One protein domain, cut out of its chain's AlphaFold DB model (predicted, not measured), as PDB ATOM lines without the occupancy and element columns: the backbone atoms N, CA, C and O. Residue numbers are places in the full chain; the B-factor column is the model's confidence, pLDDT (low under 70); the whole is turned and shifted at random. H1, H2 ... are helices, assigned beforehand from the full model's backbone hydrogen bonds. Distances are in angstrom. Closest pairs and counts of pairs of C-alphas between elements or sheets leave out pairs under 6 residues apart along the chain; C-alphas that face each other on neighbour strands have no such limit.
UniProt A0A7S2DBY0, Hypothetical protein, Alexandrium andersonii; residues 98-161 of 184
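AT A GLANCE: This is residues 98 to 161 of the 184 residues of the protein "Hypothetical protein" of Alexandrium andersonii (UniProt A0A7S2DBY0). Three helices of similar length, H1, H2 and H3, stand steeply tilted to one another with their centres at the corners of a triangle; H2 packs on both H1 and H3, which only come close to each other. From the last residue of H2 a long loop, residues 129 to 148, folds back to the first residue of H3. The printed part has 64 residues, with three named helices in the order H1, H2, H3 and no named strand, and its class is all helix. It is only just compact, close to loose, with a radius of gyration of the C-alphas of 12.5 A, and the C-alphas span 35 by 27 by 17 A.

HOW THE PARTS SIT: Begin with H1, residues 98 to 111, and look from it to H2, residues 117 to 128. They touch with residues 100 to 104 of H1 alone, and their closest C-alphas, those of Cys 104 and Arg 117, are 6.4 A apart. Their lines stand at a steep tilt of 47 degrees, and they run opposite ways. Go on to H3, residues 149 to 161, which touches H2 with 15 pairs of C-alphas within 8 A. The closest C-alphas of H2 and H3 are those of Ala 118 and Ala 154, 4.9 A apart. H2 and H3 run opposite ways at a steep tilt of 51 degrees. H1 and H3 are close but not clearly touching; their closest C-alphas, those of Tyr 100 and Leu 151, are 7.6 A apart. They run the same way at a steep tilt of 54 degrees. In H1 and H2 every O i to N i+4 pair is within hydrogen-bond range; in H3 it is 5 of 9.

IN THESE COORDINATES: Find C-alpha 98 at (-5.706, -21.403, 25.927); from there H1 runs 19.9 A to C-alpha 111 at (11.741, -12.481, 22.420). H2 begins at C-alpha 117, at (6.763, -22.070, 30.387), and covers 16.3 A to C-alpha 128. H3 begins at Phe 149 and runs 19.2 A to C-alpha 161 at (15.352, -31.275, 35.765).

THE WHOLE: Look for the two C-alphas farthest apart at Gly 112 and Pro 143, 35.5 A from each other. The printed part has no cut. The link from H1 to H2, 5 residues, is tight, and the link from H2 to H3, 20 residues, is long. Read the B-factor column for confidence: the mean pLDDT of the printed part is 92.3, that of H3 is 76, and residues 157 to 161 are under 70.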
ATOM      1  N   MET A  98      -5.916 -22.239  27.108       97.19
ATOM      2  CA  MET A  98      -5.706 -21.403  25.927       97.19
ATOM      3  C   MET A  98      -4.957 -20.112  26.281       97.19
ATOM      4  O   MET A  98      -4.017 -19.747  25.578       97.19
ATOM      5  N   LEU A  99      -5.321 -19.449  27.390       97.75
ATOM      6  CA  LEU A  99      -4.627 -18.259  27.902       97.75
ATOM      7  C   LEU A  99      -3.134 -18.531  28.149       97.75
ATOM      8  O   LEU A  99      -2.284 -17.698  27.826       97.75
ATOM      9  N   TYR A 100      -2.817 -19.693  28.712       98.12
ATOM     10  CA  TYR A 100      -1.446 -20.107  28.971       98.12
ATOM     11  C   TYR A 100      -0.659 -20.371  27.684       98.12
ATOM     12  O   TYR A 100       0.438 -19.827  27.516       98.12
ATOM     13  N   GLU A 101      -1.214 -21.168  26.770       97.81
ATOM     14  CA  GLU A 101      -0.536 -21.517  25.520       97.81
ATOM     15  C   GLU A 101      -0.319 -20.293  24.629       97.81
ATOM     16  O   GLU A 101       0.787 -20.095  24.119       97.81
ATOM     17  N   GLN A 102      -1.320 -19.412  24.507       97.69
ATOM     18  CA  GLN A 102      -1.159 -18.187  23.723       97.69
ATOM     19  C   GLN A 102      -0.097 -17.262  24.334       97.69
ATOM     20  O   GLN A 102       0.684 -16.663  23.598       97.69
ATOM     21  N   GLY A 103      -0.021 -17.164  25.667       97.81
ATOM     22  CA  GLY A 103       0.974 -16.333  26.345       97.81
ATOM     23  C   GLY A 103       2.395 -16.864  26.149       97.81
ATOM     24  O   GLY A 103       3.333 -16.088  25.958       97.81
ATOM     25  N   CYS A 104       2.558 -18.191  26.127       98.31
ATOM     26  CA  CYS A 104       3.832 -18.818  25.780       98.31
ATOM     27  C   CYS A 104       4.228 -18.500  24.331       98.31
ATOM     28  O   CYS A 104       5.339 -18.026  24.102       98.31
ATOM     29  N   ALA A 105       3.310 -18.677  23.375       98.25
ATOM     30  CA  ALA A 105       3.571 -18.374  21.969       98.25
ATOM     31  C   ALA A 105       3.925 -16.890  21.753       98.25
ATOM     32  O   ALA A 105       4.876 -16.574  21.043       98.25
ATOM     33  N   GLN A 106       3.218 -15.966  22.411       98.50
ATOM     34  CA  GLN A 106       3.525 -14.530  22.360       98.50
ATOM     35  C   GLN A 106       4.929 -14.217  22.890       98.50
ATOM     36  O   GLN A 106       5.662 -13.447  22.271       98.50
ATOM     37  N   CYS A 107       5.330 -14.836  24.005       98.38
ATOM     38  CA  CYS A 107       6.671 -14.668  24.561       98.38
ATOM     39  C   CYS A 107       7.755 -15.121  23.571       98.38
ATOM     40  O   CYS A 107       8.747 -14.413  23.384       98.38
ATOM     41  N   GLU A 108       7.547 -16.250  22.897       98.44
ATOM     42  CA  GLU A 108       8.474 -16.766  21.881       98.44
ATOM     43  C   GLU A 108       8.572 -15.837  20.675       98.44
ATOM     44  O   GLU A 108       9.676 -15.490  20.256       98.44
ATOM     45  N   ILE A 109       7.430 -15.363  20.173       98.38
ATOM     46  CA  ILE A 109       7.366 -14.437  19.037       98.38
ATOM     47  C   ILE A 109       8.104 -13.130  19.350       98.38
ATOM     48  O   ILE A 109       8.879 -12.652  18.526       98.38
ATOM     49  N   TRP A 110       7.886 -12.543  20.529       98.31
ATOM     50  CA  TRP A 110       8.472 -11.242  20.870       98.31
ATOM     51  C   TRP A 110       9.946 -11.308  21.241       98.31
ATOM     52  O   TRP A 110      10.692 -10.372  20.965       98.31
ATOM     53  N   THR A 111      10.369 -12.382  21.905       98.00
ATOM     54  CA  THR A 111      11.741 -12.481  22.420       98.00
ATOM     55  C   THR A 111      12.679 -13.237  21.485       98.00
ATOM     56  O   THR A 111      13.895 -13.143  21.654       98.00
ATOM     57  N   GLY A 112      12.136 -14.018  20.543       98.25
ATOM     58  CA  GLY A 112      12.898 -14.955  19.716       98.25
ATOM     59  C   GLY A 112      13.533 -16.105  20.510       98.25
ATOM     60  O   GLY A 112      14.423 -16.779  20.000       98.25
ATOM     61  N   LYS A 113      13.131 -16.314  21.772       98.00
ATOM     62  CA  LYS A 113      13.672 -17.333  22.685       98.00
ATOM     63  C   LYS A 113      12.554 -18.263  23.162       98.00
ATOM     64  O   LYS A 113      11.416 -17.811  23.237       98.00
ATOM     65  N   PRO A 114      12.857 -19.519  23.550       98.06
ATOM     66  CA  PRO A 114      11.859 -20.418  24.130       98.06
ATOM     67  C   PRO A 114      11.137 -19.784  25.326       98.06
ATOM     68  O   PRO A 114      11.786 -19.182  26.189       98.06
ATOM     69  N   ALA A 115       9.814 -19.953  25.414       97.75
ATOM     70  CA  ALA A 115       9.049 -19.387  26.519       97.75
ATOM     71  C   ALA A 115       9.497 -19.991  27.863       97.75
ATOM     72  O   ALA A 115       9.684 -21.210  27.970       97.75
ATOM     73  N   PRO A 116       9.581 -19.196  28.947       97.38
ATOM     74  CA  PRO A 116       9.812 -19.704  30.296       97.38
ATOM     75  C   PRO A 116       8.526 -20.341  30.857       97.38
ATOM     76  O   PRO A 116       7.948 -19.890  31.846       97.38
ATOM     77  N   ARG A 117       8.073 -21.421  30.213       97.50
ATOM     78  CA  ARG A 117       6.763 -22.070  30.387       97.50
ATOM     79  C   ARG A 117       6.400 -22.366  31.839       97.50
ATOM     80  O   ARG A 117       5.270 -22.112  32.247       97.50
ATOM     81  N   ALA A 118       7.345 -22.864  32.634       97.62
ATOM     82  CA  ALA A 118       7.115 -23.164  34.047       97.62
ATOM     83  C   ALA A 118       6.940 -21.900  34.906       97.62
ATOM     84  O   ALA A 118       6.165 -21.906  35.859       97.62
ATOM     85  N   ALA A 119       7.643 -20.811  34.578       97.44
ATOM     86  CA  ALA A 119       7.495 -19.539  35.279       97.44
ATOM     87  C   ALA A 119       6.139 -18.894  34.963       97.44
ATOM     88  O   ALA A 119       5.442 -18.477  35.884       97.44
ATOM     89  N   ILE A 120       5.730 -18.909  33.689       97.94
ATOM     90  CA  ILE A 120       4.402 -18.449  33.251       97.94
ATOM     91  C   ILE A 120       3.305 -19.265  33.951       97.94
ATOM     92  O   ILE A 120       2.366 -18.694  34.504       97.94
ATOM     93  N   ALA A 121       3.454 -20.594  34.009       98.12
ATOM     94  CA  ALA A 121       2.488 -21.455  34.683       98.12
ATOM     95  C   ALA A 121       2.383 -21.161  36.185       98.12
ATOM     96  O   ALA A 121       1.280 -21.029  36.708       98.12
ATOM     97  N   ARG A 122       3.516 -20.991  36.884       97.62
ATOM     98  CA  ARG A 122       3.523 -20.595  38.303       97.62
ATOM     99  C   ARG A 122       2.865 -19.238  38.529       97.62
ATOM    100  O   ARG A 122       2.122 -19.099  39.494       97.62
ATOM    101  N   ALA A 123       3.099 -18.262  37.652       97.00
ATOM    102  CA  ALA A 123       2.472 -16.945  37.754       97.00
ATOM    103  C   ALA A 123       0.942 -17.029  37.629       97.00
ATOM    104  O   ALA A 123       0.227 -16.432  38.436       97.00
ATOM    105  N   LEU A 124       0.435 -17.817  36.674       97.50
ATOM    106  CA  LEU A 124      -1.002 -18.071  36.532       97.50
ATOM    107  C   LEU A 124      -1.577 -18.813  37.743       97.50
ATOM    108  O   LEU A 124      -2.585 -18.378  38.290       97.50
ATOM    109  N   LEU A 125      -0.925 -19.882  38.210       96.94
ATOM    110  CA  LEU A 125      -1.366 -20.641  39.387       96.94
ATOM    111  C   LEU A 125      -1.405 -19.774  40.652       96.94
ATOM    112  O   LEU A 125      -2.398 -19.780  41.382       96.94
ATOM    113  N   SER A 126      -0.362 -18.973  40.871       96.25
ATOM    114  CA  SER A 126      -0.294 -18.038  41.994       96.25
ATOM    115  C   SER A 126      -1.395 -16.982  41.925       96.25
ATOM    116  O   SER A 126      -1.961 -16.625  42.951       96.25
ATOM    117  N   SER A 127      -1.702 -16.478  40.728       96.94
ATOM    118  CA  SER A 127      -2.661 -15.381  40.565       96.94
ATOM    119  C   SER A 127      -4.109 -15.863  40.577       96.94
ATOM    120  O   SER A 127      -4.983 -15.161  41.074       96.94
ATOM    121  N   LEU A 128      -4.394 -17.041  40.023       96.88
ATOM    122  CA  LEU A 128      -5.764 -17.495  39.773       96.88
ATOM    123  C   LEU A 128      -6.242 -18.561  40.764       96.88
ATOM    124  O   LEU A 128      -7.431 -18.592  41.076       96.88
ATOM    125  N   PHE A 129      -5.341 -19.395  41.289       95.94
ATOM    126  CA  PHE A 129      -5.706 -20.601  42.045       95.94
ATOM    127  C   PHE A 129      -5.215 -20.617  43.496       95.94
ATOM    128  O   PHE A 129      -5.611 -21.489  44.261       95.94
ATOM    129  N   THR A 130      -4.378 -19.662  43.904       94.94
ATOM    130  CA  THR A 130      -3.901 -19.588  45.294       94.94
ATOM    131  C   THR A 130      -4.911 -18.869  46.178       94.94
ATOM    132  O   THR A 130      -5.360 -17.770  45.850       94.94
ATOM    133  N   SER A 131      -5.249 -19.484  47.313       91.69
ATOM    134  CA  SER A 131      -6.158 -18.915  48.308       91.69
ATOM    135  C   SER A 131      -5.693 -17.531  48.765       91.69
ATOM    136  O   SER A 131      -4.525 -17.337  49.099       91.69
ATOM    137  N   GLY A 132      -6.619 -16.571  48.798       88.94
ATOM    138  CA  GLY A 132      -6.324 -15.195  49.205       88.94
ATOM    139  C   GLY A 132      -5.699 -14.328  48.108       88.94
ATOM    140  O   GLY A 132      -5.271 -13.211  48.399       88.94
ATOM    141  N   SER A 133      -5.656 -14.799  46.855       94.06
ATOM    142  CA  SER A 133      -5.244 -13.961  45.726       94.06
ATOM    143  C   SER A 133      -6.163 -12.744  45.572       94.06
ATOM    144  O   SER A 133      -7.390 -12.862  45.580       94.06
ATOM    145  N   SER A 134      -5.561 -11.569  45.375       95.19
ATOM    146  CA  SER A 134      -6.266 -10.313  45.093       95.19
ATOM    147  C   SER A 134      -6.641 -10.142  43.617       95.19
ATOM    148  O   SER A 134      -7.279  -9.152  43.255       95.19
ATOM    149  N   HIS A 135      -6.248 -11.077  42.743       96.56
ATOM    150  CA  HIS A 135      -6.548 -10.983  41.319       96.56
ATOM    151  C   HIS A 135      -8.071 -11.049  41.087       96.56
ATOM    152  O   HIS A 135      -8.720 -11.979  41.569       96.56
ATOM    153  N   PRO A 136      -8.673 -10.144  40.291       94.44
ATOM    154  CA  PRO A 136     -10.132 -10.042  40.161       94.44
ATOM    155  C   PRO A 136     -10.793 -11.306  39.592       94.44
ATOM    156  O   PRO A 136     -11.953 -11.591  39.878       94.44
ATOM    157  N   ALA A 137     -10.058 -12.079  38.790       95.69
ATOM    158  CA  ALA A 137     -10.561 -13.340  38.258       95.69
ATOM    159  C   ALA A 137     -10.584 -14.472  39.300       95.69
ATOM    160  O   ALA A 137     -11.377 -15.388  39.117       95.69
ATOM    161  N   HIS A 138      -9.772 -14.410  40.369       96.62
ATOM    162  CA  HIS A 138      -9.594 -15.501  41.340       96.62
ATOM    163  C   HIS A 138     -10.936 -16.041  41.830       96.62
ATOM    164  O   HIS A 138     -11.199 -17.218  41.634       96.62
ATOM    165  N   ALA A 139     -11.830 -15.162  42.302       96.12
ATOM    166  CA  ALA A 139     -13.154 -15.508  42.830       96.12
ATOM    167  C   ALA A 139     -14.063 -16.306  41.869       96.12
ATOM    168  O   ALA A 139     -15.119 -16.787  42.270       96.12
ATOM    169  N   LYS A 140     -13.688 -16.423  40.589       96.38
ATOM    170  CA  LYS A 140     -14.427 -17.139  39.545       96.38
ATOM    171  C   LYS A 140     -13.667 -18.358  39.000       96.38
ATOM    172  O   LYS A 140     -14.040 -18.849  37.934       96.38
ATOM    173  N   MET A 141     -12.619 -18.829  39.687       96.88
ATOM    174  CA  MET A 141     -11.755 -19.936  39.237       96.88
ATOM    175  C   MET A 141     -12.057 -21.298  39.882       96.88
ATOM    176  O   MET A 141     -11.294 -22.248  39.697       96.88
ATOM    177  N   GLU A 142     -13.175 -21.423  40.594       94.38
ATOM    178  CA  GLU A 142     -13.615 -22.705  41.150       94.38
ATOM    179  C   GLU A 142     -13.767 -23.792  40.063       94.38
ATOM    180  O   GLU A 142     -14.236 -23.492  38.954       94.38
ATOM    181  N   PRO A 143     -13.420 -25.061  40.359       94.81
ATOM    182  CA  PRO A 143     -12.942 -25.583  41.652       94.81
ATOM    183  C   PRO A 143     -11.425 -25.396  41.881       94.81
ATOM    184  O   PRO A 143     -10.632 -25.820  41.046       94.81
ATOM    185  N   TYR A 144     -10.972 -24.785  42.981       93.62
ATOM    186  CA  TYR A 144      -9.534 -24.456  43.144       93.62
ATOM    187  C   TYR A 144      -8.591 -25.654  43.346       93.62
ATOM    188  O   TYR A 144      -7.398 -25.554  43.059       93.62
ATOM    189  N   ASP A 145      -9.107 -26.773  43.843       90.69
ATOM    190  CA  ASP A 145      -8.363 -28.000  44.144       90.69
ATOM    191  C   ASP A 145      -7.999 -28.810  42.889       90.69
ATOM    192  O   ASP A 145      -7.050 -29.596  42.901       90.69
ATOM    193  N   VAL A 146      -8.702 -28.578  41.780       92.75
ATOM    194  CA  VAL A 146      -8.406 -29.192  40.484       92.75
ATOM    195  C   VAL A 146      -7.668 -28.187  39.615       92.75
ATOM    196  O   VAL A 146      -8.277 -27.263  39.076       92.75
ATOM    197  N   LEU A 147      -6.360 -28.364  39.435       93.69
ATOM    198  CA  LEU A 147      -5.562 -27.472  38.592       93.69
ATOM    199  C   LEU A 147      -5.721 -27.788  37.093       93.69
ATOM    200  O   LEU A 147      -5.846 -28.962  36.736       93.69
ATOM    201  N   PRO A 148      -5.648 -26.775  36.206       94.31
ATOM    202  CA  PRO A 148      -5.566 -27.000  34.764       94.31
ATOM    203  C   PRO A 148      -4.358 -27.874  34.401       94.31
ATOM    204  O   PRO A 148      -3.262 -27.709  34.953       94.31
ATOM    205  N   PHE A 149      -4.558 -28.800  33.468       93.62
ATOM    206  CA  PHE A 149      -3.597 -29.827  33.087       93.62
ATOM    207  C   PHE A 149      -2.272 -29.238  32.594       93.62
ATOM    208  O   PHE A 149      -1.213 -29.646  33.082       93.62
ATOM    209  N   SER A 150      -2.289 -28.268  31.670       93.56
ATOM    210  CA  SER A 150      -1.035 -27.743  31.100       93.56
ATOM    211  C   SER A 150      -0.245 -26.948  32.136       93.56
ATOM    212  O   SER A 150       0.986 -27.039  32.174       93.56
ATOM    213  N   LEU A 151      -0.940 -26.241  33.035       94.69
ATOM    214  CA  LEU A 151      -0.315 -25.531  34.150       94.69
ATOM    215  C   LEU A 151       0.344 -26.498  35.140       94.69
ATOM    216  O   LEU A 151       1.508 -26.311  35.496       94.69
ATOM    217  N   ALA A 152      -0.365 -27.555  35.550       94.06
ATOM    218  CA  ALA A 152       0.169 -28.572  36.455       94.06
ATOM    219  C   ALA A 152       1.360 -29.324  35.833       94.06
ATOM    220  O   ALA A 152       2.395 -29.517  36.472       94.06
ATOM    221  N   LYS A 153       1.260 -29.693  34.552       94.25
ATOM    222  CA  LYS A 153       2.337 -30.369  33.817       94.25
ATOM    223  C   LYS A 153       3.593 -29.500  33.708       94.25
ATOM    224  O   LYS A 153       4.710 -29.989  33.894       94.25
ATOM    225  N   ALA A 154       3.431 -28.210  33.415       91.88
ATOM    226  CA  ALA A 154       4.550 -27.291  33.236       91.88
ATOM    227  C   ALA A 154       5.365 -27.077  34.522       91.88
ATOM    228  O   ALA A 154       6.583 -26.905  34.450       91.88
ATOM    229  N   THR A 155       4.729 -27.114  35.696       88.06
ATOM    230  CA  THR A 155       5.426 -26.952  36.981       88.06
ATOM    231  C   THR A 155       6.141 -28.227  37.434       88.06
ATOM    232  O   THR A 155       7.241 -28.145  37.984       88.06
ATOM    233  N   GLN A 156       5.602 -29.408  37.120       82.19
ATOM    234  CA  GLN A 156       6.244 -30.696  37.420       82.19
ATOM    235  C   GLN A 156       7.504 -30.957  36.580       82.19
ATOM    236  O   GLN A 156       8.459 -31.563  37.058       82.19
ATOM    237  N   CYS A 157       7.561 -30.478  35.335       60.22
ATOM    238  CA  CYS A 157       8.723 -30.704  34.465       60.22
ATOM    239  C   CYS A 157      10.016 -30.058  35.015       60.22
ATOM    240  O   CYS A 157      11.123 -30.524  34.737       60.22
ATOM    241  N   THR A 158       9.895 -29.019  35.853       53.91
ATOM    242  CA  THR A 158      11.058 -28.399  36.503       53.91
ATOM    243  C   THR A 158      11.625 -29.209  37.666       53.91
ATOM    244  O   THR A 158      12.842 -29.242  37.795       53.91
ATOM    245  N   SER A 159      10.810 -29.916  38.459       50.19
ATOM    246  CA  SER A 159      11.326 -30.674  39.613       50.19
ATOM    247  C   SER A 159      12.200 -31.857  39.194       50.19
ATOM    248  O   SER A 159      13.200 -32.129  39.853       50.19
ATOM    249  N   LYS A 160      11.892 -32.501  38.058       47.81
ATOM    250  CA  LYS A 160      12.747 -33.552  37.479       47.81
ATOM    251  C   LYS A 160      14.083 -33.008  36.973       47.81
ATOM    252  O   LYS A 160      15.119 -33.540  37.339       47.81
ATOM    253  N   ARG A 161      14.092 -31.890  36.232       46.78
ATOM    254  CA  ARG A 161      15.352 -31.275  35.765       46.78
ATOM    255  C   ARG A 161      16.222 -30.743  36.906       46.78
ATOM    256  O   ARG A 161      17.438 -30.802  36.798       46.78
TER     257      ARG A 161